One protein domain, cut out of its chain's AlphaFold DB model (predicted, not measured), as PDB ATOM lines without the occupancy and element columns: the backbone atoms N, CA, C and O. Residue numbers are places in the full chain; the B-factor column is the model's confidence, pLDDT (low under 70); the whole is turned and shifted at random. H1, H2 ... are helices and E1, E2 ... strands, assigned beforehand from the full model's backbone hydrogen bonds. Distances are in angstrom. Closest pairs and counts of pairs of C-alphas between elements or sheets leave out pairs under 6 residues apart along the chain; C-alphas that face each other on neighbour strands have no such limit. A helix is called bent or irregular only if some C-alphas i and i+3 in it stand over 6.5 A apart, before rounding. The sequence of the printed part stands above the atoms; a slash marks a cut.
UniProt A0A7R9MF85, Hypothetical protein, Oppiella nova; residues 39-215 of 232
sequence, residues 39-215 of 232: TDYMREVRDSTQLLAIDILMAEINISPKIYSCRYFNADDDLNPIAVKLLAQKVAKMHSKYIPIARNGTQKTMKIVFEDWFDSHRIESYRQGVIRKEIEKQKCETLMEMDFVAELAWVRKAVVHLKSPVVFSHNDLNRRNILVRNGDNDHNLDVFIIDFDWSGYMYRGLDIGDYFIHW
ATOM      1  N   THR A  39      -9.933  77.871 -13.278       31.55
ATOM      2  CA  THR A  39      -8.938  78.943 -13.296       31.55
ATOM      3  C   THR A  39      -9.375  79.989 -12.294       31.55
ATOM      4  O   THR A  39     -10.419  80.598 -12.510       31.55
ATOM      5  N   ASP A  40      -8.576  80.211 -11.256       35.78
ATOM      6  CA  ASP A  40      -8.772  81.355 -10.379       35.78
ATOM      7  C   ASP A  40      -7.493  82.199 -10.321       35.78
ATOM      8  O   ASP A  40      -6.387  81.682 -10.134       35.78
ATOM      9  N   TYR A  41      -7.637  83.491 -10.611       30.17
ATOM     10  CA  TYR A  41      -6.546  84.409 -10.973       30.17
ATOM     11  C   TYR A  41      -5.810  84.970  -9.739       30.17
ATOM     12  O   TYR A  41      -4.811  85.667  -9.885       30.17
ATOM     13  N   MET A  42      -6.281  84.679  -8.520       38.53
ATOM     14  CA  MET A  42      -5.985  85.510  -7.341       38.53
ATOM     15  C   MET A  42      -5.250  84.801  -6.184       38.53
ATOM     16  O   MET A  42      -5.034  85.404  -5.131       38.53
ATOM     17  N   ARG A  43      -4.809  83.546  -6.355       41.78
ATOM     18  CA  ARG A  43      -4.188  82.730  -5.283       41.78
ATOM     19  C   ARG A  43      -2.794  83.169  -4.811       41.78
ATOM     20  O   ARG A  43      -2.274  82.593  -3.861       41.78
ATOM     21  N   GLU A  44      -2.184  84.186  -5.412       40.94
ATOM     22  CA  GLU A  44      -0.817  84.619  -5.066       40.94
ATOM     23  C   GLU A  44      -0.711  85.432  -3.755       40.94
ATOM     24  O   GLU A  44       0.395  85.754  -3.326       40.94
ATOM     25  N   VAL A  45      -1.826  85.760  -3.081       40.88
ATOM     26  CA  VAL A  45      -1.843  86.815  -2.040       40.88
ATOM     27  C   VAL A  45      -1.936  86.308  -0.582       40.88
ATOM     28  O   VAL A  45      -1.788  87.115   0.338       40.88
ATOM     29  N   ARG A  46      -2.141  85.010  -0.291       40.62
ATOM     30  CA  ARG A  46      -2.319  84.535   1.109       40.62
ATOM     31  C   ARG A  46      -1.524  83.286   1.503       40.62
ATOM     32  O   ARG A  46      -1.231  82.420   0.690       40.62
ATOM     33  N   ASP A  47      -1.201  83.225   2.799       40.56
ATOM     34  CA  ASP A  47      -0.497  82.132   3.478       40.56
ATOM     35  C   ASP A  47      -1.316  80.829   3.410       40.56
ATOM     36  O   ASP A  47      -2.455  80.755   3.883       40.56
ATOM     37  N   SER A  48      -0.726  79.797   2.807       37.09
ATOM     38  CA  SER A  48      -1.351  78.512   2.466       37.09
ATOM     39  C   SER A  48      -1.878  77.723   3.671       37.09
ATOM     40  O   SER A  48      -2.715  76.834   3.509       37.09
ATOM     41  N   THR A  49      -1.446  78.062   4.888       31.41
ATOM     42  CA  THR A  49      -1.913  77.421   6.128       31.41
ATOM     43  C   THR A  49      -3.303  77.878   6.589       31.41
ATOM     44  O   THR A  49      -3.999  77.101   7.243       31.41
ATOM     45  N   GLN A  50      -3.756  79.088   6.230       33.91
ATOM     46  CA  GLN A  50      -5.107  79.565   6.581       33.91
ATOM     47  C   GLN A  50      -6.199  78.963   5.687       33.91
ATOM     48  O   GLN A  50      -7.278  78.656   6.187       33.91
ATOM     49  N   LEU A  51      -5.902  78.748   4.403       40.91
ATOM     50  CA  LEU A  51      -6.826  78.148   3.432       40.91
ATOM     51  C   LEU A  51      -7.145  76.689   3.799       40.91
ATOM     52  O   LEU A  51      -8.306  76.303   3.895       40.91
ATOM     53  N   LEU A  52      -6.115  75.918   4.166       36.38
ATOM     54  CA  LEU A  52      -6.263  74.521   4.582       36.38
ATOM     55  C   LEU A  52      -7.132  74.358   5.845       36.38
ATOM     56  O   LEU A  52      -7.885  73.396   5.957       36.38
ATOM     57  N   ALA A  53      -7.055  75.296   6.795       34.81
ATOM     58  CA  ALA A  53      -7.863  75.257   8.016       34.81
ATOM     59  C   ALA A  53      -9.348  75.550   7.751       34.81
ATOM     60  O   ALA A  53     -10.211  74.974   8.413       34.81
ATOM     61  N   ILE A  54      -9.649  76.424   6.787       44.22
ATOM     62  CA  ILE A  54     -11.023  76.734   6.381       44.22
ATOM     63  C   ILE A  54     -11.623  75.539   5.635       44.22
ATOM     64  O   ILE A  54     -12.704  75.088   6.007       44.22
ATOM     65  N   ASP A  55     -10.896  74.947   4.686       43.81
ATOM     66  CA  ASP A  55     -11.356  73.770   3.938       43.81
ATOM     67  C   ASP A  55     -11.651  72.563   4.848       43.81
ATOM     68  O   ASP A  55     -12.681  71.900   4.697       43.81
ATOM     69  N   ILE A  56     -10.789  72.301   5.841       39.72
ATOM     70  CA  ILE A  56     -10.970  71.210   6.816       39.72
ATOM     71  C   ILE A  56     -12.174  71.478   7.732       39.72
ATOM     72  O   ILE A  56     -12.995  70.586   7.949       39.72
ATOM     73  N   LEU A  57     -12.336  72.708   8.230       43.09
ATOM     74  CA  LEU A  57     -13.458  73.061   9.104       43.09
ATOM     75  C   LEU A  57     -14.802  73.024   8.353       43.09
ATOM     76  O   LEU A  57     -15.821  72.635   8.927       43.09
ATOM     77  N   MET A  58     -14.809  73.389   7.066       52.16
ATOM     78  CA  MET A  58     -15.987  73.299   6.197       52.16
ATOM     79  C   MET A  58     -16.365  71.843   5.896       52.16
ATOM     80  O   MET A  58     -17.553  71.508   5.868       52.16
ATOM     81  N   ALA A  59     -15.378  70.954   5.756       47.00
ATOM     82  CA  ALA A  59     -15.612  69.515   5.653       47.00
ATOM     83  C   ALA A  59     -16.213  68.924   6.950       47.00
ATOM     84  O   ALA A  59     -17.155  68.132   6.875       47.00
ATOM     85  N   GLU A  60     -15.748  69.353   8.132       39.62
ATOM     86  CA  GLU A  60     -16.231  68.861   9.438       39.62
ATOM     87  C   GLU A  60     -17.660  69.313   9.803       39.62
ATOM     88  O   GLU A  60     -18.363  68.610  10.531       39.62
ATOM     89  N   ILE A  61     -18.157  70.438   9.267       49.88
ATOM     90  CA  ILE A  61     -19.542  70.907   9.504       49.88
ATOM     91  C   ILE A  61     -20.596  70.286   8.567       49.88
ATOM     92  O   ILE A  61     -21.725  70.789   8.487       49.88
ATOM     93  N   ASN A  62     -20.266  69.154   7.932       46.84
ATOM     94  CA  ASN A  62     -21.170  68.321   7.131       46.84
ATOM     95  C   ASN A  62     -21.602  68.958   5.787       46.84
ATOM     96  O   ASN A  62     -22.737  68.783   5.346       46.84
ATOM     97  N   ILE A  63     -20.705  69.714   5.136       44.69
ATOM     98  CA  ILE A  63     -20.948  70.354   3.822       44.69
ATOM     99  C   ILE A  63     -20.510  69.466   2.642       44.69
ATOM    100  O   ILE A  63     -20.867  69.747   1.502       44.69
ATOM    101  N   SER A  64     -19.815  68.347   2.880       41.44
ATOM    102  CA  SER A  64     -19.336  67.485   1.790       41.44
ATOM    103  C   SER A  64     -19.682  66.005   1.982       41.44
ATOM    104  O   SER A  64     -18.878  65.224   2.487       41.44
ATOM    105  N   PRO A  65     -20.861  65.573   1.500       42.97
ATOM    106  CA  PRO A  65     -20.919  64.271   0.850       42.97
ATOM    107  C   PRO A  65     -21.518  64.386  -0.560       42.97
ATOM    108  O   PRO A  65     -22.636  64.869  -0.753       42.97
ATOM    109  N   LYS A  66     -20.746  63.901  -1.546       43.50
ATOM    110  CA  LYS A  66     -21.036  63.764  -2.992       43.50
ATOM    111  C   LYS A  66     -21.405  65.063  -3.739       43.50
ATOM    112  O   LYS A  66     -22.499  65.188  -4.273       43.50
ATOM    113  N   ILE A  67     -20.451  65.988  -3.879       51.59
ATOM    114  CA  ILE A  67     -20.575  67.191  -4.739       51.59
ATOM    115  C   ILE A  67     -20.866  66.844  -6.225       51.59
ATOM    116  O   ILE A  67     -21.416  67.656  -6.958       51.59
ATOM    117  N   TYR A  68     -20.588  65.613  -6.664       50.31
ATOM    118  CA  TYR A  68     -20.658  65.144  -8.060       50.31
ATOM    119  C   TYR A  68     -22.039  65.189  -8.733       50.31
ATOM    120  O   TYR A  68     -22.108  65.037  -9.947       50.31
ATOM    121  N   SER A  69     -23.122  65.409  -7.984       64.31
ATOM    122  CA  SER A  69     -24.473  65.592  -8.537       64.31
ATOM    123  C   SER A  69     -25.016  67.017  -8.383       64.31
ATOM    124  O   SER A  69     -26.214  67.241  -8.551       64.31
ATOM    125  N   CYS A  70     -24.164  67.982  -8.038       73.94
ATOM    126  CA  CYS A  70     -24.575  69.373  -7.886       73.94
ATOM    127  C   CYS A  70     -24.375  70.154  -9.191       73.94
ATOM    128  O   CYS A  70     -23.439  69.904  -9.953       73.94
ATOM    129  N   ARG A  71     -25.236  71.145  -9.415       84.19
ATOM    130  CA  ARG A  71     -25.064  72.188 -10.434       84.19
ATOM    131  C   ARG A  71     -24.807  73.526  -9.750       84.19
ATOM    132  O   ARG A  71     -25.139  73.685  -8.579       84.19
ATOM    133  N   TYR A  72     -24.256  74.490 -10.476       83.69
ATOM    134  CA  TYR A  72     -24.181  75.863  -9.977       83.69
ATOM    135  C   TYR A  72     -25.581  76.469  -9.830       83.69
ATOM    136  O   TYR A  72     -26.503  76.132 -10.585       83.69
ATOM    137  N   PHE A  73     -25.703  77.363  -8.855       86.31
ATOM    138  CA  PHE A  73     -26.868  78.216  -8.664       86.31
ATOM    139  C   PHE A  73     -27.004  79.173  -9.861       86.31
ATOM    140  O   PHE A  73     -26.035  79.816 -10.272       86.31
ATOM    141  N   ASN A  74     -28.191  79.266 -10.451       84.94
ATOM    142  CA  ASN A  74     -28.461  80.043 -11.666       84.94
ATOM    143  C   ASN A  74     -29.638  81.008 -11.463       84.94
ATOM    144  O   ASN A  74     -30.239  81.013 -10.390       84.94
ATOM    145  N   ALA A  75     -29.922  81.860 -12.457       84.75
ATOM    146  CA  ALA A  75     -30.932  82.925 -12.370       84.75
ATOM    147  C   ALA A  75     -32.328  82.426 -11.958       84.75
ATOM    148  O   ALA A  75     -33.016  83.115 -11.210       84.75
ATOM    149  N   ASP A  76     -32.715  81.220 -12.377       86.69
ATOM    150  CA  ASP A  76     -34.011  80.634 -12.024       86.69
ATOM    151  C   ASP A  76     -34.088  80.275 -10.533       86.69
ATOM    152  O   ASP A  76     -35.160  80.340  -9.929       86.69
ATOM    153  N   ASP A  77     -32.956  79.940  -9.909       88.50
ATOM    154  CA  ASP A  77     -32.907  79.640  -8.479       88.50
ATOM    155  C   ASP A  77     -33.119  80.886  -7.606       88.50
ATOM    156  O   ASP A  77     -33.649  80.753  -6.505       88.50
ATOM    157  N   ASP A  78     -32.775  82.093  -8.079       88.44
ATOM    158  CA  ASP A  78     -33.141  83.335  -7.368       88.44
ATOM    159  C   ASP A  78     -34.662  83.495  -7.312       88.44
ATOM    160  O   ASP A  78     -35.228  83.928  -6.314       88.44
ATOM    161  N   LEU A  79     -35.361  83.092  -8.373       88.06
ATOM    162  CA  LEU A  79     -36.820  83.150  -8.421       88.06
ATOM    163  C   LEU A  79     -37.479  82.009  -7.633       88.06
ATOM    164  O   LEU A  79     -38.695  82.030  -7.423       88.06
ATOM    165  N   ASN A  80     -36.705  81.024  -7.168       89.88
ATOM    166  CA  ASN A  80     -37.200  79.918  -6.362       89.88
ATOM    167  C   ASN A  80     -37.151  80.272  -4.860       89.88
ATOM    168  O   ASN A  80     -36.083  80.218  -4.239       89.88
ATOM    169  N   PRO A  81     -38.300  80.535  -4.206       90.44
ATOM    170  CA  PRO A  81     -38.324  80.945  -2.802       90.44
ATOM    171  C   PRO A  81     -37.779  79.874  -1.847       90.44
ATOM    172  O   PRO A  81     -37.308  80.208  -0.759       90.44
ATOM    173  N   ILE A  82     -37.816  78.590  -2.225       91.25
ATOM    174  CA  ILE A  82     -37.228  77.508  -1.425       91.25
ATOM    175  C   ILE A  82     -35.701  77.587  -1.492       91.25
ATOM    176  O   ILE A  82     -35.047  77.530  -0.449       91.25
ATOM    177  N   ALA A  83     -35.135  77.772  -2.687       91.19
ATOM    178  CA  ALA A  83     -33.691  77.878  -2.890       91.19
ATOM    179  C   ALA A  83     -33.106  79.089  -2.146       91.19
ATOM    180  O   ALA A  83     -32.173  78.933  -1.355       91.19
ATOM    181  N   VAL A  84     -33.716  80.268  -2.312       92.88
ATOM    182  CA  VAL A  84     -33.293  81.505  -1.632       92.88
ATOM    183  C   VAL A  84     -33.406  81.371  -0.115       92.88
ATOM    184  O   VAL A  84     -32.489  81.752   0.614       92.88
ATOM    185  N   LYS A  85     -34.490  80.766   0.388       93.88
ATOM    186  CA  LYS A  85     -34.650  80.506   1.825       93.88
ATOM    187  C   LYS A  85     -33.550  79.591   2.361       93.88
ATOM    188  O   LYS A  85     -33.004  79.873   3.428       93.88
ATOM    189  N   LEU A  86     -33.223  78.511   1.651       93.38
ATOM    190  CA  LEU A  86     -32.150  77.598   2.049       93.38
ATOM    191  C   LEU A  86     -30.795  78.309   2.045       93.38
ATOM    192  O   LEU A  86     -30.078  78.228   3.041       93.38
ATOM    193  N   LEU A  87     -30.472  79.061   0.989       93.88
ATOM    194  CA  LEU A  87     -29.246  79.856   0.916       93.88
ATOM    195  C   LEU A  87     -29.147  80.832   2.096       93.88
ATOM    196  O   LEU A  87     -28.158  80.808   2.831       93.88
ATOM    197  N   ALA A  88     -30.199  81.614   2.349       95.69
ATOM    198  CA  ALA A  88     -30.250  82.558   3.463       95.69
ATOM    199  C   ALA A  88     -30.035  81.865   4.821       95.69
ATOM    200  O   ALA A  88     -29.324  82.388   5.679       95.69
ATOM    201  N   GLN A  89     -30.579  80.658   5.016       95.12
ATOM    202  CA  GLN A  89     -30.335  79.857   6.220       95.12
ATOM    203  C   GLN A  89     -28.876  79.391   6.337       95.12
ATOM    204  O   GLN A  89     -28.327  79.412   7.442       95.12
ATOM    205  N   LYS A  90     -28.227  78.985   5.235       92.94
ATOM    206  CA  LYS A  90     -26.801  78.597   5.237       92.94
ATOM    207  C   LYS A  90     -25.910  79.804   5.548       92.94
ATOM    208  O   LYS A  90     -25.038  79.688   6.409       92.94
ATOM    209  N   VAL A  91     -26.184  80.961   4.939       95.56
ATOM    210  CA  VAL A  91     -25.480  82.228   5.207       95.56
ATOM    211  C   VAL A  91     -25.663  82.651   6.664       95.56
ATOM    212  O   VAL A  91     -24.680  82.894   7.359       95.56
ATOM    213  N   ALA A  92     -26.894  82.642   7.183       96.06
ATOM    214  CA  ALA A  92     -27.164  82.969   8.583       96.06
ATOM    215  C   ALA A  92     -26.454  82.005   9.548       96.06
ATOM    216  O   ALA A  92     -25.864  82.435  10.544       96.06
ATOM    217  N   LYS A  93     -26.458  80.700   9.240       91.81
ATOM    218  CA  LYS A  93     -25.716  79.696  10.012       91.81
ATOM    219  C   LYS A  93     -24.226  80.018  10.007       91.81
ATOM    220  O   LYS A  93     -23.647  80.030  11.086       91.81
ATOM    221  N   MET A  94     -23.626  80.309   8.855       92.31
ATOM    222  CA  MET A  94     -22.219  80.706   8.738       92.31
ATOM    223  C   MET A  94     -21.912  81.972   9.551       92.31
ATOM    224  O   MET A  94     -21.030  81.940  10.407       92.31
ATOM    225  N   HIS A  95     -22.693  83.043   9.374       95.31
ATOM    226  CA  HIS A  95     -22.521  84.320  10.085       95.31
ATOM    227  C   HIS A  95     -22.643  84.182  11.609       95.31
ATOM    228  O   HIS A  95     -22.054  84.968  12.349       95.31
ATOM    229  N   SER A  96     -23.382  83.177  12.091       92.81
ATOM    230  CA  SER A  96     -23.525  82.886  13.524       92.81
ATOM    231  C   SER A  96     -22.331  82.142  14.139       92.81
ATOM    232  O   SER A  96     -22.261  82.006  15.364       92.81
ATOM    233  N   LYS A  97     -21.407  81.614  13.325       82.12
ATOM    234  CA  LYS A  97     -20.297  80.792  13.817       82.12
ATOM    235  C   LYS A  97     -19.132  81.647  14.287       82.12
ATOM    236  O   LYS A  97     -18.694  82.586  13.629       82.12
ATOM    237  N   TYR A  98     -18.576  81.238  15.420       79.88
ATOM    238  CA  TYR A  98     -17.253  81.668  15.824       79.88
ATOM    239  C   TYR A  98     -16.210  80.773  15.158       79.88
ATOM    240  O   TYR A  98     -16.180  79.568  15.404       79.88
ATOM    241  N   ILE A  99     -15.351  81.382  14.344       75.44
ATOM    242  CA  ILE A  99     -14.214  80.717  13.708       75.44
ATOM    243  C   ILE A  99     -12.927  81.216  14.382       75.44
ATOM    244  O   ILE A  99     -12.752  82.439  14.493       75.44
ATOM    245  N   PRO A 100     -12.030  80.327  14.853       72.25
ATOM    246  CA  PRO A 100     -10.834  80.695  15.614       72.25
ATOM    247  C   PRO A 100      -9.690  81.194  14.709       72.25
ATOM    248  O   PRO A 100      -8.565  80.711  14.770       72.25
ATOM    249  N   ILE A 101      -9.981  82.189  13.872       70.69
ATOM    250  CA  ILE A 101      -9.008  82.916  13.047       70.69
ATOM    251  C   ILE A 101      -8.854  84.357  13.547       70.69
ATOM    252  O   ILE A 101      -9.646  84.852  14.357       70.69
ATOM    253  N   ALA A 102      -7.828  85.055  13.060       70.00
ATOM    254  CA  ALA A 102      -7.554  86.430  13.459       70.00
ATOM    255  C   ALA A 102      -8.745  87.364  13.158       70.00
ATOM    256  O   ALA A 102      -9.202  87.488  12.023       70.00
ATOM    257  N   ARG A 103      -9.219  88.083  14.184       68.69
ATOM    258  CA  ARG A 103     -10.361  89.012  14.070       68.69
ATOM    259  C   ARG A 103     -10.018  90.362  13.441       68.69
ATOM    260  O   ARG A 103     -10.913  91.149  13.162       68.69
ATOM    261  N   ASN A 104      -8.740  90.627  13.166       73.75
ATOM    262  CA  ASN A 104      -8.325  91.827  12.435       73.75
ATOM    263  C   ASN A 104      -8.537  91.718  10.914       73.75
ATOM    264  O   ASN A 104      -8.096  92.608  10.189       73.75
ATOM    265  N   GLY A 105      -9.218  90.666  10.437       73.38
ATOM    266  CA  GLY A 105      -9.579  90.480   9.030       73.38
ATOM    267  C   GLY A 105     -10.250  91.714   8.432       73.38
ATOM    268  O   GLY A 105      -9.782  92.214   7.418       73.38
ATOM    269  N   THR A 106     -11.235  92.296   9.123       81.81
ATOM    270  CA  THR A 106     -11.953  93.481   8.626       81.81
ATOM    271  C   THR A 106     -11.018  94.670   8.432       81.81
ATOM    272  O   THR A 106     -11.035  95.306   7.385       81.81
ATOM    273  N   GLN A 107     -10.150  94.955   9.407       82.12
ATOM    274  CA  GLN A 107      -9.195  96.061   9.307       82.12
ATOM    275  C   GLN A 107      -8.184  95.833   8.176       82.12
ATOM    276  O   GLN A 107      -7.898  96.759   7.421       82.12
ATOM    277  N   LYS A 108      -7.664  94.605   8.047       81.00
ATOM    278  CA  LYS A 108      -6.735  94.235   6.973       81.00
ATOM    279  C   LYS A 108      -7.387  94.375   5.602       81.00
ATOM    280  O   LYS A 108      -6.805  95.022   4.743       81.00
ATOM    281  N   THR A 109      -8.592  93.841   5.415       81.31
ATOM    282  CA  THR A 109      -9.330  93.942   4.148       81.31
ATOM    283  C   THR A 109      -9.650  95.395   3.811       81.31
ATOM    284  O   THR A 109      -9.397  95.823   2.690       81.31
ATOM    285  N   MET A 110     -10.123  96.191   4.777       85.88
ATOM    286  CA  MET A 110     -10.388  97.619   4.559       85.88
ATOM    287  C   MET A 110      -9.121  98.385   4.166       85.88
ATOM    288  O   MET A 110      -9.184  99.243   3.292       85.88
ATOM    289  N   LYS A 111      -7.970  98.070   4.773       85.25
ATOM    290  CA  LYS A 111      -6.688  98.654   4.372       85.25
ATOM    291  C   LYS A 111      -6.308  98.239   2.948       85.25
ATOM    292  O   LYS A 111      -6.045  99.100   2.123       85.25
ATOM    293  N   ILE A 112      -6.336  96.941   2.653       83.81
ATOM    294  CA  ILE A 112      -5.968  96.418   1.333       83.81
ATOM    295  C   ILE A 112      -6.811  97.078   0.241       83.81
ATOM    296  O   ILE A 112      -6.263  97.609  -0.717       83.81
ATOM    297  N   VAL A 113      -8.134  97.114   0.410       83.56
ATOM    298  CA  VAL A 113      -9.041  97.698  -0.584       83.56
ATOM    299  C   VAL A 113      -8.819  99.208  -0.705       83.56
ATOM    300  O   VAL A 113      -8.518  99.699  -1.785       83.56
ATOM    301  N   PHE A 114      -8.934  99.958   0.393       86.06
ATOM    302  CA  PHE A 114      -8.996 101.421   0.325       86.06
ATOM    303  C   PHE A 114      -7.635 102.133   0.362       86.06
ATOM    304  O   PHE A 114      -7.613 103.356   0.239       86.06
ATOM    305  N   GLU A 115      -6.528 101.426   0.599       84.19
ATOM    306  CA  GLU A 115      -5.186 102.024   0.699       84.19
ATOM    307  C   GLU A 115      -4.172 101.350  -0.230       84.19
ATOM    308  O   GLU A 115      -3.368 102.060  -0.822       84.19
ATOM    309  N   ASP A 116      -4.209 100.021  -0.392       84.00
ATOM    310  CA  ASP A 116      -3.179  99.306  -1.164       84.00
ATOM    311  C   ASP A 116      -3.587  99.071  -2.635       84.00
ATOM    312  O   ASP A 116      -2.772  99.208  -3.550       84.00
ATOM    313  N   TRP A 117      -4.839  98.682  -2.891       81.56
ATOM    314  CA  TRP A 117      -5.342  98.379  -4.239       81.56
ATOM    315  C   TRP A 117      -5.790  99.627  -4.987       81.56
ATOM    316  O   TRP A 117      -5.507  99.765  -6.179       81.56
ATOM    317  N   PHE A 118      -6.455 100.537  -4.279       81.00
ATOM    318  CA  PHE A 118      -7.006 101.763  -4.839       81.00
ATOM    319  C   PHE A 118      -6.337 103.007  -4.245       81.00
ATOM    320  O   PHE A 118      -7.000 103.933  -3.783       81.00
ATOM    321  N   ASP A 119      -5.003 103.045  -4.256       84.75
ATOM    322  CA  ASP A 119      -4.290 104.300  -4.020       84.75
ATOM    323  C   ASP A 119      -4.527 105.296  -5.175       84.75
ATOM    324  O   ASP A 119      -4.873 104.910  -6.296       84.75
ATOM    325  N   SER A 120      -4.332 106.593  -4.922       83.06
ATOM    326  CA  SER A 120      -4.618 107.650  -5.902       83.06
ATOM    327  C   SER A 120      -3.846 107.504  -7.218       83.06
ATOM    328  O   SER A 120      -4.369 107.857  -8.274       83.06
ATOM    329  N   HIS A 121      -2.619 106.974  -7.184       86.06
ATOM    330  CA  HIS A 121      -1.808 106.773  -8.386       86.06
ATOM    331  C   HIS A 121      -2.336 105.597  -9.206       86.06
ATOM    332  O   HIS A 121      -2.444 105.701 -10.430       86.06
ATOM    333  N   ARG A 122      -2.706 104.492  -8.548       85.81
ATOM    334  CA  ARG A 122      -3.343 103.341  -9.203       85.81
ATOM    335  C   ARG A 122      -4.693 103.708  -9.792       85.81
ATOM    336  O   ARG A 122      -4.942 103.367 -10.942       85.81
ATOM    337  N   ILE A 123      -5.526 104.440  -9.050       87.06
ATOM    338  CA  ILE A 123      -6.824 104.922  -9.535       87.06
ATOM    339  C   ILE A 123      -6.640 105.725 -10.819       87.06
ATOM    340  O   ILE A 123      -7.296 105.423 -11.813       87.06
ATOM    341  N   GLU A 124      -5.729 106.700 -10.835       87.38
ATOM    342  CA  GLU A 124      -5.521 107.521 -12.029       87.38
ATOM    343  C   GLU A 124      -4.905 106.708 -13.179       87.38
ATOM    344  O   GLU A 124      -5.296 106.867 -14.335       87.38
ATOM    345  N   SER A 125      -4.011 105.761 -12.875       89.00
ATOM    346  CA  SER A 125      -3.471 104.828 -13.869       89.00
ATOM    347  C   SER A 125      -4.566 103.959 -14.501       89.00
ATOM    348  O   SER A 125      -4.624 103.839 -15.727       89.00
ATOM    349  N   TYR A 126      -5.477 103.396 -13.701       86.12
ATOM    350  CA  TYR A 126      -6.618 102.626 -14.197       86.12
ATOM    351  C   TYR A 126      -7.589 103.504 -14.980       86.12
ATOM    352  O   TYR A 126      -8.035 103.089 -16.055       86.12
ATOM    353  N   ARG A 127      -7.859 104.717 -14.478       87.25
ATOM    354  CA  ARG A 127      -8.720 105.719 -15.109       87.25
ATOM    355  C   ARG A 127      -8.225 106.056 -16.506       87.25
ATOM    356  O   ARG A 127      -8.999 105.923 -17.441       87.25
ATOM    357  N   GLN A 128      -6.946 106.394 -16.676       88.69
ATOM    358  CA  GLN A 128      -6.369 106.711 -17.992       88.69
ATOM    359  C   GLN A 128      -6.098 105.479 -18.867       88.69
ATOM    360  O   GLN A 128      -5.929 105.609 -20.080       88.69
ATOM    361  N   GLY A 129      -6.034 104.292 -18.267       89.88
ATOM    362  CA  GLY A 129      -5.754 103.036 -18.948       89.88
ATOM    363  C   GLY A 129      -7.019 102.269 -19.321       89.88
ATOM    364  O   GLY A 129      -7.698 102.570 -20.303       89.88
ATOM    365  N   VAL A 130      -7.280 101.198 -18.573       86.62
ATOM    366  CA  VAL A 130      -8.336 100.222 -18.883       86.62
ATOM    367  C   VAL A 130      -9.741 100.816 -18.789       86.62
ATOM    368  O   VAL A 130     -10.573 100.509 -19.638       86.62
ATOM    369  N   ILE A 131      -9.991 101.704 -17.820       85.88
ATOM    370  CA  ILE A 131     -11.317 102.294 -17.596       85.88
ATOM    371  C   ILE A 131     -11.681 103.237 -18.744       85.88
ATOM    372  O   ILE A 131     -12.747 103.085 -19.330       85.88
ATOM    373  N   ARG A 132     -10.783 104.154 -19.130       88.56
ATOM    374  CA  ARG A 132     -11.010 105.066 -20.261       88.56
ATOM    375  C   ARG A 132     -11.330 104.324 -21.554       88.56
ATOM    376  O   ARG A 132     -12.284 104.688 -22.230       88.56
ATOM    377  N   LYS A 133     -10.582 103.259 -21.870       89.50
ATOM    378  CA  LYS A 133     -10.836 102.444 -23.069       89.50
ATOM    379  C   LYS A 133     -12.240 101.840 -23.073       89.50
ATOM    380  O   LYS A 133     -12.898 101.848 -24.110       89.50
ATOM    381  N   GLU A 134     -12.697 101.312 -21.937       87.31
ATOM    382  CA  GLU A 134     -14.045 100.743 -21.850       87.31
ATOM    383  C   GLU A 134     -15.118 101.841 -21.869       87.31
ATOM    384  O   GLU A 134     -16.116 101.688 -22.563       87.31
ATOM    385  N   ILE A 135     -14.897 102.985 -21.211       86.94
ATOM    386  CA  ILE A 135     -15.822 104.128 -21.249       86.94
ATOM    387  C   ILE A 135     -16.004 104.660 -22.675       86.94
ATOM    388  O   ILE A 135     -17.140 104.878 -23.099       86.94
ATOM    389  N   GLU A 136     -14.915 104.842 -23.425       88.44
ATOM    390  CA  GLU A 136     -14.957 105.290 -24.824       88.44
ATOM    391  C   GLU A 136     -15.724 104.283 -25.698       88.44
ATOM    392  O   GLU A 136     -16.567 104.665 -26.511       88.44
ATOM    393  N   LYS A 137     -15.501 102.981 -25.479       89.56
ATOM    394  CA  LYS A 137     -16.216 101.899 -26.170       89.56
ATOM    395  C   LYS A 137     -17.716 101.878 -25.848       89.56
ATOM    396  O   LYS A 137     -18.520 101.676 -26.757       89.56
ATOM    397  N   GLN A 138     -18.090 102.091 -24.586       86.62
ATOM    398  CA  GLN A 138     -19.485 102.102 -24.119       86.62
ATOM    399  C   GLN A 138     -20.177 103.463 -24.309       86.62
ATOM    400  O   GLN A 138     -21.380 103.574 -24.088       86.62
ATOM    401  N   LYS A 139     -19.443 104.493 -24.759       87.38
ATOM    402  CA  LYS A 139     -19.921 105.877 -24.932       87.38
ATOM    403  C   LYS A 139     -20.475 106.490 -23.637       87.38
ATOM    404  O   LYS A 139     -21.468 107.213 -23.654       87.38
ATOM    405  N   CYS A 140     -19.819 106.214 -22.510       85.50
ATOM    406  CA  CYS A 140     -20.216 106.686 -21.176       85.50
ATOM    407  C   CYS A 140     -19.327 107.837 -20.676       85.50
ATOM    408  O   CYS A 140     -18.800 107.783 -19.567       85.50
ATOM    409  N   GLU A 141     -19.115 108.860 -21.505       85.44
ATOM    410  CA  GLU A 141     -18.097 109.903 -21.279       85.44
ATOM    411  C   GLU A 141     -18.261 110.657 -19.946       85.44
ATOM    412  O   GLU A 141     -17.263 111.054 -19.347       85.44
ATOM    413  N   THR A 142     -19.484 110.753 -19.417       87.25
ATOM    414  CA  THR A 142     -19.775 111.365 -18.108       87.25
ATOM    415  C   THR A 142     -19.061 110.682 -16.937       87.25
ATOM    416  O   THR A 142     -18.729 111.341 -15.956       87.25
ATOM    417  N   LEU A 143     -18.742 109.384 -17.029       85.94
ATOM    418  CA  LEU A 143     -17.966 108.685 -15.993       85.94
ATOM    419  C   LEU A 143     -16.523 109.197 -15.900       85.94
ATOM    420  O   LEU A 143     -15.917 109.121 -14.832       85.94
ATOM    421  N   MET A 144     -15.969 109.751 -16.985       86.81
ATOM    422  CA  MET A 144     -14.635 110.358 -16.951       86.81
ATOM    423  C   MET A 144     -14.623 111.702 -16.224       86.81
ATOM    424  O   MET A 144     -13.549 112.147 -15.824       86.81
ATOM    425  N   GLU A 145     -15.776 112.334 -16.017       88.12
ATOM    426  CA  GLU A 145     -15.891 113.600 -15.284       88.12
ATOM    427  C   GLU A 145     -15.887 113.393 -13.761       88.12
ATOM    428  O   GLU A 145     -15.647 114.339 -13.012       88.12
ATOM    429  N   MET A 146     -16.109 112.159 -13.292       88.81
ATOM    430  CA  MET A 146     -16.140 111.836 -11.867       88.81
ATOM    431  C   MET A 146     -14.742 111.841 -11.238       88.81
ATOM    432  O   MET A 146     -13.759 111.365 -11.817       88.81
ATOM    433  N   ASP A 147     -14.671 112.314  -9.994       90.31
ATOM    434  CA  ASP A 147     -13.483 112.198  -9.154       90.31
ATOM    435  C   ASP A 147     -13.496 110.852  -8.420       90.31
ATOM    436  O   ASP A 147     -14.036 110.718  -7.322       90.31
ATOM    437  N   PHE A 148     -12.881 109.834  -9.024       88.75
ATOM    438  CA  PHE A 148     -12.829 108.487  -8.447       88.75
ATOM    439  C   PHE A 148     -12.144 108.430  -7.074       88.75
ATOM    440  O   PHE A 148     -12.465 107.552  -6.272       88.75
ATOM    441  N   VAL A 149     -11.226 109.354  -6.774       89.31
ATOM    442  CA  VAL A 149     -10.573 109.413  -5.460       89.31
ATOM    443  C   VAL A 149     -11.567 109.919  -4.415       89.31
ATOM    444  O   VAL A 149     -11.674 109.334  -3.331       89.31
ATOM    445  N   ALA A 150     -12.331 110.964  -4.742       91.88
ATOM    446  CA  ALA A 150     -13.396 111.467  -3.878       91.88
ATOM    447  C   ALA A 150     -14.527 110.441  -3.693       91.88
ATOM    448  O   ALA A 150     -14.962 110.230  -2.556       91.88
ATOM    449  N   GLU A 151     -14.948 109.759  -4.761       91.88
ATOM    450  CA  GLU A 151     -15.965 108.699  -4.710       91.88
ATOM    451  C   GLU A 151     -15.521 107.543  -3.807       91.88
ATOM    452  O   GLU A 151     -16.253 107.129  -2.906       91.88
ATOM    453  N   LEU A 152     -14.280 107.066  -3.950       89.75
ATOM    454  CA  LEU A 152     -13.756 106.005  -3.091       89.75
ATOM    455  C   LEU A 152     -13.684 106.439  -1.618       89.75
ATOM    456  O   LEU A 152     -14.022 105.666  -0.713       89.75
ATOM    457  N   ALA A 153     -13.274 107.683  -1.358       91.00
ATOM    458  CA  ALA A 153     -13.258 108.240  -0.010       91.00
ATOM    459  C   ALA A 153     -14.673 108.348   0.583       91.00
ATOM    460  O   ALA A 153     -14.859 108.116   1.784       91.00
ATOM    461  N   TRP A 154     -15.671 108.679  -0.239       94.44
ATOM    462  CA  TRP A 154     -17.077 108.675   0.152       94.44
ATOM    463  C   TRP A 154     -17.565 107.258   0.480       94.44
ATOM    464  O   TRP A 154     -18.090 107.053   1.579       94.44
ATOM    465  N   VAL A 155     -17.290 106.264  -0.375       92.25
ATOM    466  CA  VAL A 155     -17.640 104.851  -0.131       92.25
ATOM    467  C   VAL A 155     -17.031 104.361   1.183       92.25
ATOM    468  O   VAL A 155     -17.734 103.783   2.014       92.25
ATOM    469  N   ARG A 156     -15.746 104.651   1.437       91.31
ATOM    470  CA  ARG A 156     -15.082 104.276   2.696       91.31
ATOM    471  C   ARG A 156     -15.824 104.829   3.915       91.31
ATOM    472  O   ARG A 156     -16.032 104.107   4.892       91.31
ATOM    473  N   LYS A 157     -16.223 106.104   3.867       92.38
ATOM    474  CA  LYS A 157     -16.978 106.757   4.948       92.38
ATOM    475  C   LYS A 157     -18.357 106.126   5.125       92.38
ATOM    476  O   LYS A 157     -18.739 105.847   6.260       92.38
ATOM    477  N   ALA A 158     -19.067 105.869   4.028       92.19
ATOM    478  CA  ALA A 158     -20.385 105.244   4.049       92.19
ATOM    479  C   ALA A 158     -20.329 103.848   4.688       92.19
ATOM    480  O   ALA A 158     -21.054 103.587   5.648       92.19
ATOM    481  N   VAL A 159     -19.398 102.991   4.249       89.94
ATOM    482  CA  VAL A 159     -19.220 101.625   4.776       89.94
ATOM    483  C   VAL A 159     -18.969 101.626   6.286       89.94
ATOM    484  O   VAL A 159     -19.590 100.855   7.016       89.94
ATOM    485  N   VAL A 160     -18.102 102.517   6.779       88.31
ATOM    486  CA  VAL A 160     -17.831 102.643   8.222       88.31
ATOM    487  C   VAL A 160     -19.065 103.146   8.984       88.31
ATOM    488  O   VAL A 160     -19.331 102.696  10.100       88.31
ATOM    489  N   HIS A 161     -19.847 104.052   8.391       92.06
ATOM    490  CA  HIS A 161     -21.037 104.622   9.024       92.06
ATOM    491  C   HIS A 161     -22.194 103.624   9.172       92.06
ATOM    492  O   HIS A 161     -22.964 103.735  10.125       92.06
ATOM    493  N   LEU A 162     -22.293 102.625   8.287       89.81
ATOM    494  CA  LEU A 162     -23.344 101.600   8.344       89.81
ATOM    495  C   LEU A 162     -23.321 100.775   9.639       89.81
ATOM    496  O   LEU A 162     -24.326 100.147   9.965       89.81
ATOM    497  N   LYS A 163     -22.192 100.752  10.371       89.75
ATOM    498  CA  LYS A 163     -22.012  99.979  11.618       89.75
ATOM    499  C   LYS A 163     -22.490  98.528  11.475       89.75
ATOM    500  O   LYS A 163     -23.075  97.952  12.393       89.75
ATOM    501  N   SER A 164     -22.261  97.949  10.297       93.62
ATOM    502  CA  SER A 164     -22.671  96.583   9.997       93.62
ATOM    503  C   SER A 164     -21.973  95.616  10.966       93.62
ATOM    504  O   SER A 164     -20.784  95.793  11.243       93.62
ATOM    505  N   PRO A 165     -22.670  94.607  11.519       94.75
ATOM    506  CA  PRO A 165     -22.037  93.611  12.372       94.75
ATOM    507  C   PRO A 165     -20.885  92.906  11.654       94.75
ATOM    508  O   PRO A 165     -21.031  92.486  10.503       94.75
ATOM    509  N   VAL A 166     -19.760  92.751  12.351       92.81
ATOM    510  CA  VAL A 166     -18.635  91.940  11.879       92.81
ATOM    511  C   VAL A 166     -18.909  90.478  12.221       92.81
ATOM    512  O   VAL A 166     -19.097  90.134  13.389       92.81
ATOM    513  N   VAL A 167     -18.924  89.627  11.202       93.25
ATOM    514  CA  VAL A 167     -19.211  88.188  11.283       93.25
ATOM    515  C   VAL A 167     -18.156  87.423  10.497       93.25
ATOM    516  O   VAL A 167     -17.416  88.027   9.726       93.25
ATOM    517  N   PHE A 168     -18.071  86.105  10.677       86.56
ATOM    518  CA  PHE A 168     -17.361  85.288   9.699       86.56
ATOM    519  C   PHE A 168     -18.193  85.239   8.412       86.56
ATOM    520  O   PHE A 168     -19.326  84.754   8.431       86.56
ATOM    521  N   SER A 169     -17.645  85.790   7.338       91.12
ATOM    522  CA  SER A 169     -18.298  85.979   6.043       91.12
ATOM    523  C   SER A 169     -17.516  85.293   4.928       91.12
ATOM    524  O   SER A 169     -16.311  85.049   5.064       91.12
ATOM    525  N   HIS A 170     -18.214  85.010   3.827       91.19
ATOM    526  CA  HIS A 170     -17.633  84.407   2.631       91.19
ATOM    527  C   HIS A 170     -16.697  85.381   1.903       91.19
ATOM    528  O   HIS A 170     -15.584  85.016   1.529       91.19
ATOM    529  N   ASN A 171     -17.139  86.640   1.793       89.44
ATOM    530  CA  ASN A 171     -16.524  87.770   1.084       89.44
ATOM    531  C   ASN A 171     -16.472  87.648  -0.446       89.44
ATOM    532  O   ASN A 171     -15.858  88.496  -1.083       89.44
ATOM    533  N   ASP A 172     -17.109  86.619  -0.997       88.88
ATOM    534  CA  ASP A 172     -17.245  86.382  -2.438       88.88
ATOM    535  C   ASP A 172     -18.480  85.498  -2.685       88.88
ATOM    536  O   ASP A 172     -18.383  84.366  -3.156       88.88
ATOM    537  N   LEU A 173     -19.645  85.916  -2.184       89.75
ATOM    538  CA  LEU A 173     -20.872  85.107  -2.200       89.75
ATOM    539  C   LEU A 173     -21.601  85.245  -3.547       89.75
ATOM    540  O   LEU A 173     -22.814  85.459  -3.617       89.75
ATOM    541  N   ASN A 174     -20.849  85.115  -4.635       84.56
ATOM    542  CA  ASN A 174     -21.393  85.120  -5.978       84.56
ATOM    543  C   ASN A 174     -21.999  83.744  -6.333       84.56
ATOM    544  O   ASN A 174     -21.744  82.717  -5.698       84.56
ATOM    545  N   ARG A 175     -22.800  83.707  -7.402       83.00
ATOM    546  CA  ARG A 175     -23.557  82.515  -7.838       83.00
ATOM    547  C   ARG A 175     -22.677  81.296  -8.135       83.00
ATOM    548  O   ARG A 175     -23.121  80.161  -7.969       83.00
ATOM    549  N   ARG A 176     -21.441  81.519  -8.598       81.19
ATOM    550  CA  ARG A 176     -20.483  80.452  -8.936       81.19
ATOM    551  C   ARG A 176     -19.951  79.765  -7.676       81.19
ATOM    552  O   ARG A 176     -19.539  78.617  -7.759       81.19
ATOM    553  N   ASN A 177     -20.078  80.401  -6.515       86.31
ATOM    554  CA  ASN A 177     -19.691  79.844  -5.221       86.31
ATOM    555  C   ASN A 177     -20.871  79.200  -4.476       86.31
ATOM    556  O   ASN A 177     -20.773  78.835  -3.304       86.31
ATOM    557  N   ILE A 178     -22.003  79.024  -5.166       87.75
ATOM    558  CA  ILE A 178     -23.197  78.378  -4.632       87.75
ATOM    559  C   ILE A 178     -23.536  77.176  -5.511       87.75
ATOM    560  O   ILE A 178     -23.715  77.281  -6.727       87.75
ATOM    561  N   LEU A 179     -23.649  76.013  -4.880       85.75
ATOM    562  CA  LEU A 179     -24.075  74.782  -5.526       85.75
ATOM    563  C   LEU A 179     -25.472  74.393  -5.069       85.75
ATOM    564  O   LEU A 179     -25.819  74.500  -3.893       85.75
ATOM    565  N   VAL A 180     -26.240  73.862  -6.010       86.56
ATOM    566  CA  VAL A 180     -27.574  73.322  -5.795       86.56
ATOM    567  C   VAL A 180     -27.556  71.839  -6.120       86.56
ATOM    568  O   VAL A 180     -27.072  71.417  -7.176       86.56
ATOM    569  N   ARG A 181     -28.112  71.040  -5.216       83.81
ATOM    570  CA  ARG A 181     -28.419  69.635  -5.459       83.81
ATOM    571  C   ARG A 181     -29.924  69.470  -5.470       83.81
ATOM    572  O   ARG A 181     -30.580  69.710  -4.462       83.81
ATOM    573  N   ASN A 182     -30.446  69.024  -6.602       76.25
ATOM    574  CA  ASN A 182     -31.824  68.570  -6.678       76.25
ATOM    575  C   ASN A 182     -31.866  67.135  -6.134       76.25
ATOM    576  O   ASN A 182     -31.078  66.294  -6.573       76.25
ATOM    577  N   GLY A 183     -32.746  66.850  -5.179       66.75
ATOM    578  CA  GLY A 183     -33.146  65.470  -4.908       66.75
ATOM    579  C   GLY A 183     -34.206  64.998  -5.900       66.75
ATOM    580  O   GLY A 183     -34.542  65.707  -6.846       66.75
ATOM    581  N   ASP A 184     -34.767  63.813  -5.665       61.06
ATOM    582  CA  ASP A 184     -35.734  63.173  -6.575       61.06
ATOM    583  C   ASP A 184     -37.063  63.954  -6.742       61.06
ATOM    584  O   ASP A 184     -37.929  63.575  -7.530       61.06
ATOM    585  N   ASN A 185     -37.245  65.046  -5.994       57.94
ATOM    586  CA  ASN A 185     -38.415  65.918  -5.959       57.94
ATOM    587  C   ASN A 185     -38.058  67.283  -5.324       57.94
ATOM    588  O   ASN A 185     -37.106  67.371  -4.546       57.94
ATOM    589  N   ASP A 186     -38.841  68.335  -5.614       55.66
ATOM    590  CA  ASP A 186     -38.578  69.740  -5.210       55.66
ATOM    591  C   ASP A 186     -38.389  69.951  -3.695       55.66
ATOM    592  O   ASP A 186     -37.752  70.909  -3.259       55.66
ATOM    593  N   HIS A 187     -38.903  69.037  -2.869       60.56
ATOM    594  CA  HIS A 187     -38.733  69.065  -1.414       60.56
ATOM    595  C   HIS A 187     -37.348  68.613  -0.928       60.56
ATOM    596  O   HIS A 187     -37.027  68.814   0.241       60.56
ATOM    597  N   ASN A 188     -36.526  68.038  -1.809       74.69
ATOM    598  CA  ASN A 188     -35.178  67.556  -1.511       74.69
ATOM    599  C   ASN A 188     -34.091  68.451  -2.136       74.69
ATOM    600  O   ASN A 188     -33.000  67.978  -2.455       74.69
ATOM    601  N   LEU A 189     -34.390  69.738  -2.342       84.19
ATOM    602  CA  LEU A 189     -33.397  70.734  -2.732       84.19
ATOM    603  C   LEU A 189     -32.407  70.965  -1.580       84.19
ATOM    604  O   LEU A 189     -32.822  71.222  -0.450       84.19
ATOM    605  N   ASP A 190     -31.107  70.928  -1.863       86.06
ATOM    606  CA  ASP A 190     -30.069  71.354  -0.918       86.06
ATOM    607  C   ASP A 190     -29.134  72.376  -1.566       86.06
ATOM    608  O   ASP A 190     -28.868  72.336  -2.771       86.06
ATOM    609  N   VAL A 191     -28.642  73.293  -0.737       88.31
ATOM    610  CA  VAL A 191     -27.776  74.405  -1.135       88.31
ATOM    611  C   VAL A 191     -26.475  74.334  -0.347       88.31
ATOM    612  O   VAL A 191     -26.475  74.191   0.883       88.31
ATOM    613  N   PHE A 192     -25.367  74.478  -1.065       84.88
ATOM    614  CA  PHE A 192     -24.015  74.466  -0.523       84.88
ATOM    615  C   PHE A 192     -23.302  75.757  -0.909       84.88
ATOM    616  O   PHE A 192     -23.383  76.187  -2.055       84.88
ATOM    617  N   ILE A 193     -22.595  76.347   0.050       87.25
ATOM    618  CA  ILE A 193     -21.648  77.439  -0.190       87.25
ATOM    619  C   ILE A 193     -20.266  76.789  -0.271       87.25
ATOM    620  O   ILE A 193     -19.960  75.919   0.551       87.25
ATOM    621  N   ILE A 194     -19.483  77.156  -1.278       81.56
ATOM    622  CA  ILE A 194     -18.153  76.607  -1.564       81.56
ATOM    623  C   ILE A 194     -17.163  77.741  -1.829       81.56
ATOM    624  O   ILE A 194     -17.587  78.866  -2.032       81.56
ATOM    625  N   ASP A 195     -15.876  77.406  -1.925       78.31
ATOM    626  CA  ASP A 195     -14.807  78.336  -2.320       78.31
ATOM    627  C   ASP A 195     -14.569  79.484  -1.324       78.31
ATOM    628  O   ASP A 195     -14.681  80.674  -1.610       78.31
ATOM    629  N   PHE A 196     -14.205  79.104  -0.100       80.19
ATOM    630  CA  PHE A 196     -14.001  80.028   1.013       80.19
ATOM    631  C   PHE A 196     -12.612  80.706   0.995       80.19
ATOM    632  O   PHE A 196     -12.141  81.170   2.039       80.19
ATOM    633  N   ASP A 197     -11.952  80.797  -0.167       76.69
ATOM    634  CA  ASP A 197     -10.583  81.325  -0.312       76.69
ATOM    635  C   ASP A 197     -10.470  82.787   0.196       76.69
ATOM    636  O   ASP A 197      -9.440  83.207   0.743       76.69
ATOM    637  N   TRP A 198     -11.565  83.552   0.112       77.62
ATOM    638  CA  TRP A 198     -11.661  84.940   0.591       77.62
ATOM    639  C   TRP A 198     -12.272  85.102   1.982       77.62
ATOM    640  O   TRP A 198     -12.332  86.221   2.514       77.62
ATOM    641  N   SER A 199     -12.685  84.008   2.615       84.12
ATOM    642  CA  SER A 199     -13.458  84.067   3.848       84.12
ATOM    643  C   SER A 199     -12.664  84.600   5.035       84.12
ATOM    644  O   SER A 199     -11.439  84.484   5.146       84.12
ATOM    645  N   GLY A 200     -13.376  85.249   5.949       84.62
ATOM    646  CA  GLY A 200     -12.769  85.920   7.089       84.62
ATOM    647  C   GLY A 200     -13.768  86.778   7.845       84.62
ATOM    648  O   GLY A 200     -14.932  86.859   7.477       84.62
ATOM    649  N   TYR A 201     -13.319  87.438   8.912       84.69
ATOM    650  CA  TYR A 201     -14.181  88.381   9.619       84.69
ATOM    651  C   TYR A 201     -14.367  89.666   8.801       84.69
ATOM    652  O   TYR A 201     -13.404  90.415   8.620       84.69
ATOM    653  N   MET A 202     -15.592  89.945   8.357       90.81
ATOM    654  CA  MET A 202     -15.968  91.159   7.621       90.81
ATOM    655  C   MET A 202     -17.389  91.602   7.983       90.81
ATOM    656  O   MET A 202     -18.102  90.943   8.741       90.81
ATOM    657  N   TYR A 203     -17.806  92.759   7.473       93.38
ATOM    658  CA  TYR A 203     -19.174  93.245   7.610       93.38
ATOM    659  C   TYR A 203     -20.164  92.283   6.947       93.38
ATOM    660  O   TYR A 203     -20.057  92.033   5.750       93.38
ATOM    661  N   ARG A 204     -21.188  91.821   7.681       94.25
ATOM    662  CA  ARG A 204     -22.213  90.894   7.150       94.25
ATOM    663  C   ARG A 204     -22.906  91.407   5.885       94.25
ATOM    664  O   ARG A 204     -23.383  90.627   5.073       94.25
ATOM    665  N   GLY A 205     -22.985  92.734   5.758       93.25
ATOM    666  CA  GLY A 205     -23.594  93.401   4.611       93.25
ATOM    667  C   GLY A 205     -22.829  93.181   3.309       93.25
ATOM    668  O   GLY A 205     -23.423  93.369   2.259       93.25
ATOM    669  N   LEU A 206     -21.556  92.767   3.374       90.56
ATOM    670  CA  LEU A 206     -20.769  92.446   2.190       90.56
ATOM    671  C   LEU A 206     -21.327  91.201   1.495       90.56
ATOM    672  O   LEU A 206     -21.748  91.322   0.359       90.56
ATOM    673  N   ASP A 207     -21.455  90.066   2.192       94.50
ATOM    674  CA  ASP A 207     -22.040  88.839   1.615       94.50
ATOM    675  C   ASP A 207     -23.464  89.065   1.083       94.50
ATOM    676  O   ASP A 207     -23.823  88.581   0.016       94.50
ATOM    677  N   ILE A 208     -24.287  89.804   1.838       93.38
ATOM    678  CA  ILE A 208     -25.679  90.076   1.454       93.38
ATOM    679  C   ILE A 208     -25.729  90.976   0.213       93.38
ATOM    680  O   ILE A 208     -26.505  90.721  -0.704       93.38
ATOM    681  N   GLY A 209     -24.913  92.032   0.188       90.38
ATOM    682  CA  GLY A 209     -24.832  92.948  -0.945       90.38
ATOM    683  C   GLY A 209     -24.272  92.274  -2.191       90.38
ATOM    684  O   GLY A 209     -24.807  92.488  -3.271       90.38
ATOM    685  N   ASP A 210     -23.255  91.430  -2.032       88.44
ATOM    686  CA  ASP A 210     -22.623  90.678  -3.116       88.44
ATOM    687  C   ASP A 210     -23.610  89.695  -3.760       88.44
ATOM    688  O   ASP A 210     -23.797  89.698  -4.977       88.44
ATOM    689  N   TYR A 211     -24.368  88.958  -2.938       90.38
ATOM    690  CA  TYR A 211     -25.465  88.126  -3.431       90.38
ATOM    691  C   TYR A 211     -26.482  88.939  -4.243       90.38
ATOM    692  O   TYR A 211     -26.825  88.564  -5.365       90.38
ATOM    693  N   PHE A 212     -26.950  90.070  -3.702       87.25
ATOM    694  CA  PHE A 212     -27.961  90.876  -4.383       87.25
ATOM    695  C   PHE A 212     -27.438  91.568  -5.638       87.25
ATOM    696  O   PHE A 212     -28.183  91.665  -6.607       87.25
ATOM    697  N   ILE A 213     -26.177  92.001  -5.676       83.19
ATOM    698  CA  ILE A 213     -25.576  92.560  -6.893       83.19
ATOM    699  C   ILE A 213     -25.649  91.552  -8.038       83.19
ATOM    700  O   ILE A 213     -25.835  91.969  -9.169       83.19
ATOM    701  N   HIS A 214     -25.590  90.249  -7.765       77.88
ATOM    702  CA  HIS A 214     -25.707  89.205  -8.782       77.88
ATOM    703  C   HIS A 214     -27.128  88.641  -8.960       77.88
ATOM    704  O   HIS A 214     -27.324  87.727  -9.772       77.88
ATOM    705  N   TRP A 215     -28.118  89.176  -8.239       83.56
ATOM    706  CA  TRP A 215     -29.502  88.708  -8.273       83.56
ATOM    707  C   TRP A 215     -30.107  88.854  -9.667       83.56
ATOM    708  O   TRP A 215     -30.139  89.946 -10.235       83.56
TER     709      TRP A 215
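This is residues 39 to 215 of the 232 residues of the protein "Hypothetical protein" of Oppiella nova (UniProt A0A7R9MF85). Picture an open arch with two legs: one is helical, with H4 and H7 side by side reaching out to the bent helix H5 and H6, and the other is the strand hairpin E2 and E3 with H3 packed on E3. The small ribbon E1 and E4 lies between the legs, H8 runs on from it into the gap, and H1 lies off to one side. The 177 printed residues hold eight named helices and four strands, in the order H1 to H7, E1 to E4, H8; the class is mostly helix, and both two-stranded sheets, E1 - E4 and E2 - E3, are antiparallel. The whole is only just compact, close to loose, with a radius of gyration of the C-alphas of 18.8 A and spans of 54 by 38 by 33 A.

Start at the hairpin of E2, residues 178 to 181, and E3, residues 190 to 193, where N 179 and O 192 are 2.8 A apart, within hydrogen-bond range. Residues 71 to 72 pair antiparallel with residues 179 to 180 of E2. In H3, residues 81 to 95, look at Leu 87: its C-alpha is 6.0 A from that of Val 191, the closest to E3. H2, residues 75 to 78, and H3 only just touch, and only at the corner, the closest C-alphas being Asp 77 and Ala 83 at 5.9 A. Next find E1, residues 166 to 169, and E4, residues 200 to 203, with N 167 and O 202 2.9 A apart. The closest C-alphas of E1 and H8, residues 204 to 213, are Val 167 and Arg 204, 5.8 A; those of E4 and H4, residues 105 to 117, are Met 202 and Thr 106, 4.7 A. H4 and H7, residues 148 to 161, are close but not clearly touching, Phe 114 to Arg 156 at 7.1 A by C-alphas, at a shallow tilt of 11 degrees, opposite ways. H5, residues 120 to 138, was assigned as one helix by its hydrogen bonds but is bent, C-alphas 127 and 130 being 6.7 A apart; its arms are H5a, 120 to 127, and H5b, 130 to 138. H5a and H7 only just touch, with 3 pairs of C-alphas within 8 A, the closest Ser 120 and Val 149 at 6.2 A. H5b and H6, residues 141 to 145, touch at Ile 135 and Glu 141, their closest C-alphas, 6.2 A. H1, residues 48 to 60, is apart from the other named elements. In H3, H5a, H5b, H7 and H8 each O i to N i+4 pair is within hydrogen-bond range; H1 has 7 of 9, H4 8 of 9, H6 0 of 1 but 2 of 2 O i to N i+3 pairs, and H2 is too short for an O i to N i+4 pair.

Find C-alpha 178 at (-23.197, 78.378, -4.632), where E2 begins; E2 is 10.2 A long, E3 10.4 A, E4 9.7 A and E1 8.3 A. H3 runs 20.7 A, H7 19.7 A, H1 19.1 A, H4 16.0 A and H8 14.5 A, ending at C-alpha 213, (-25.576, 92.560, -6.893). H5a spans 10.3 A, H5b 12.5 A, H6 7.4 A and H2 5.5 A. H4 is irregular, only just, with C-alphas 114 and 117 6.6 A apart.

Look to His 121 and Asp 184 for the two C-alphas farthest apart, 55.3 A. The printed part has no cut, and its one long link, H1 to H2, is residues 61 to 74. Confidence is low, under 70, at residues 39 to 69, residue 103 and residues 183 to 187; the mean pLDDT of the printed part is 78.2.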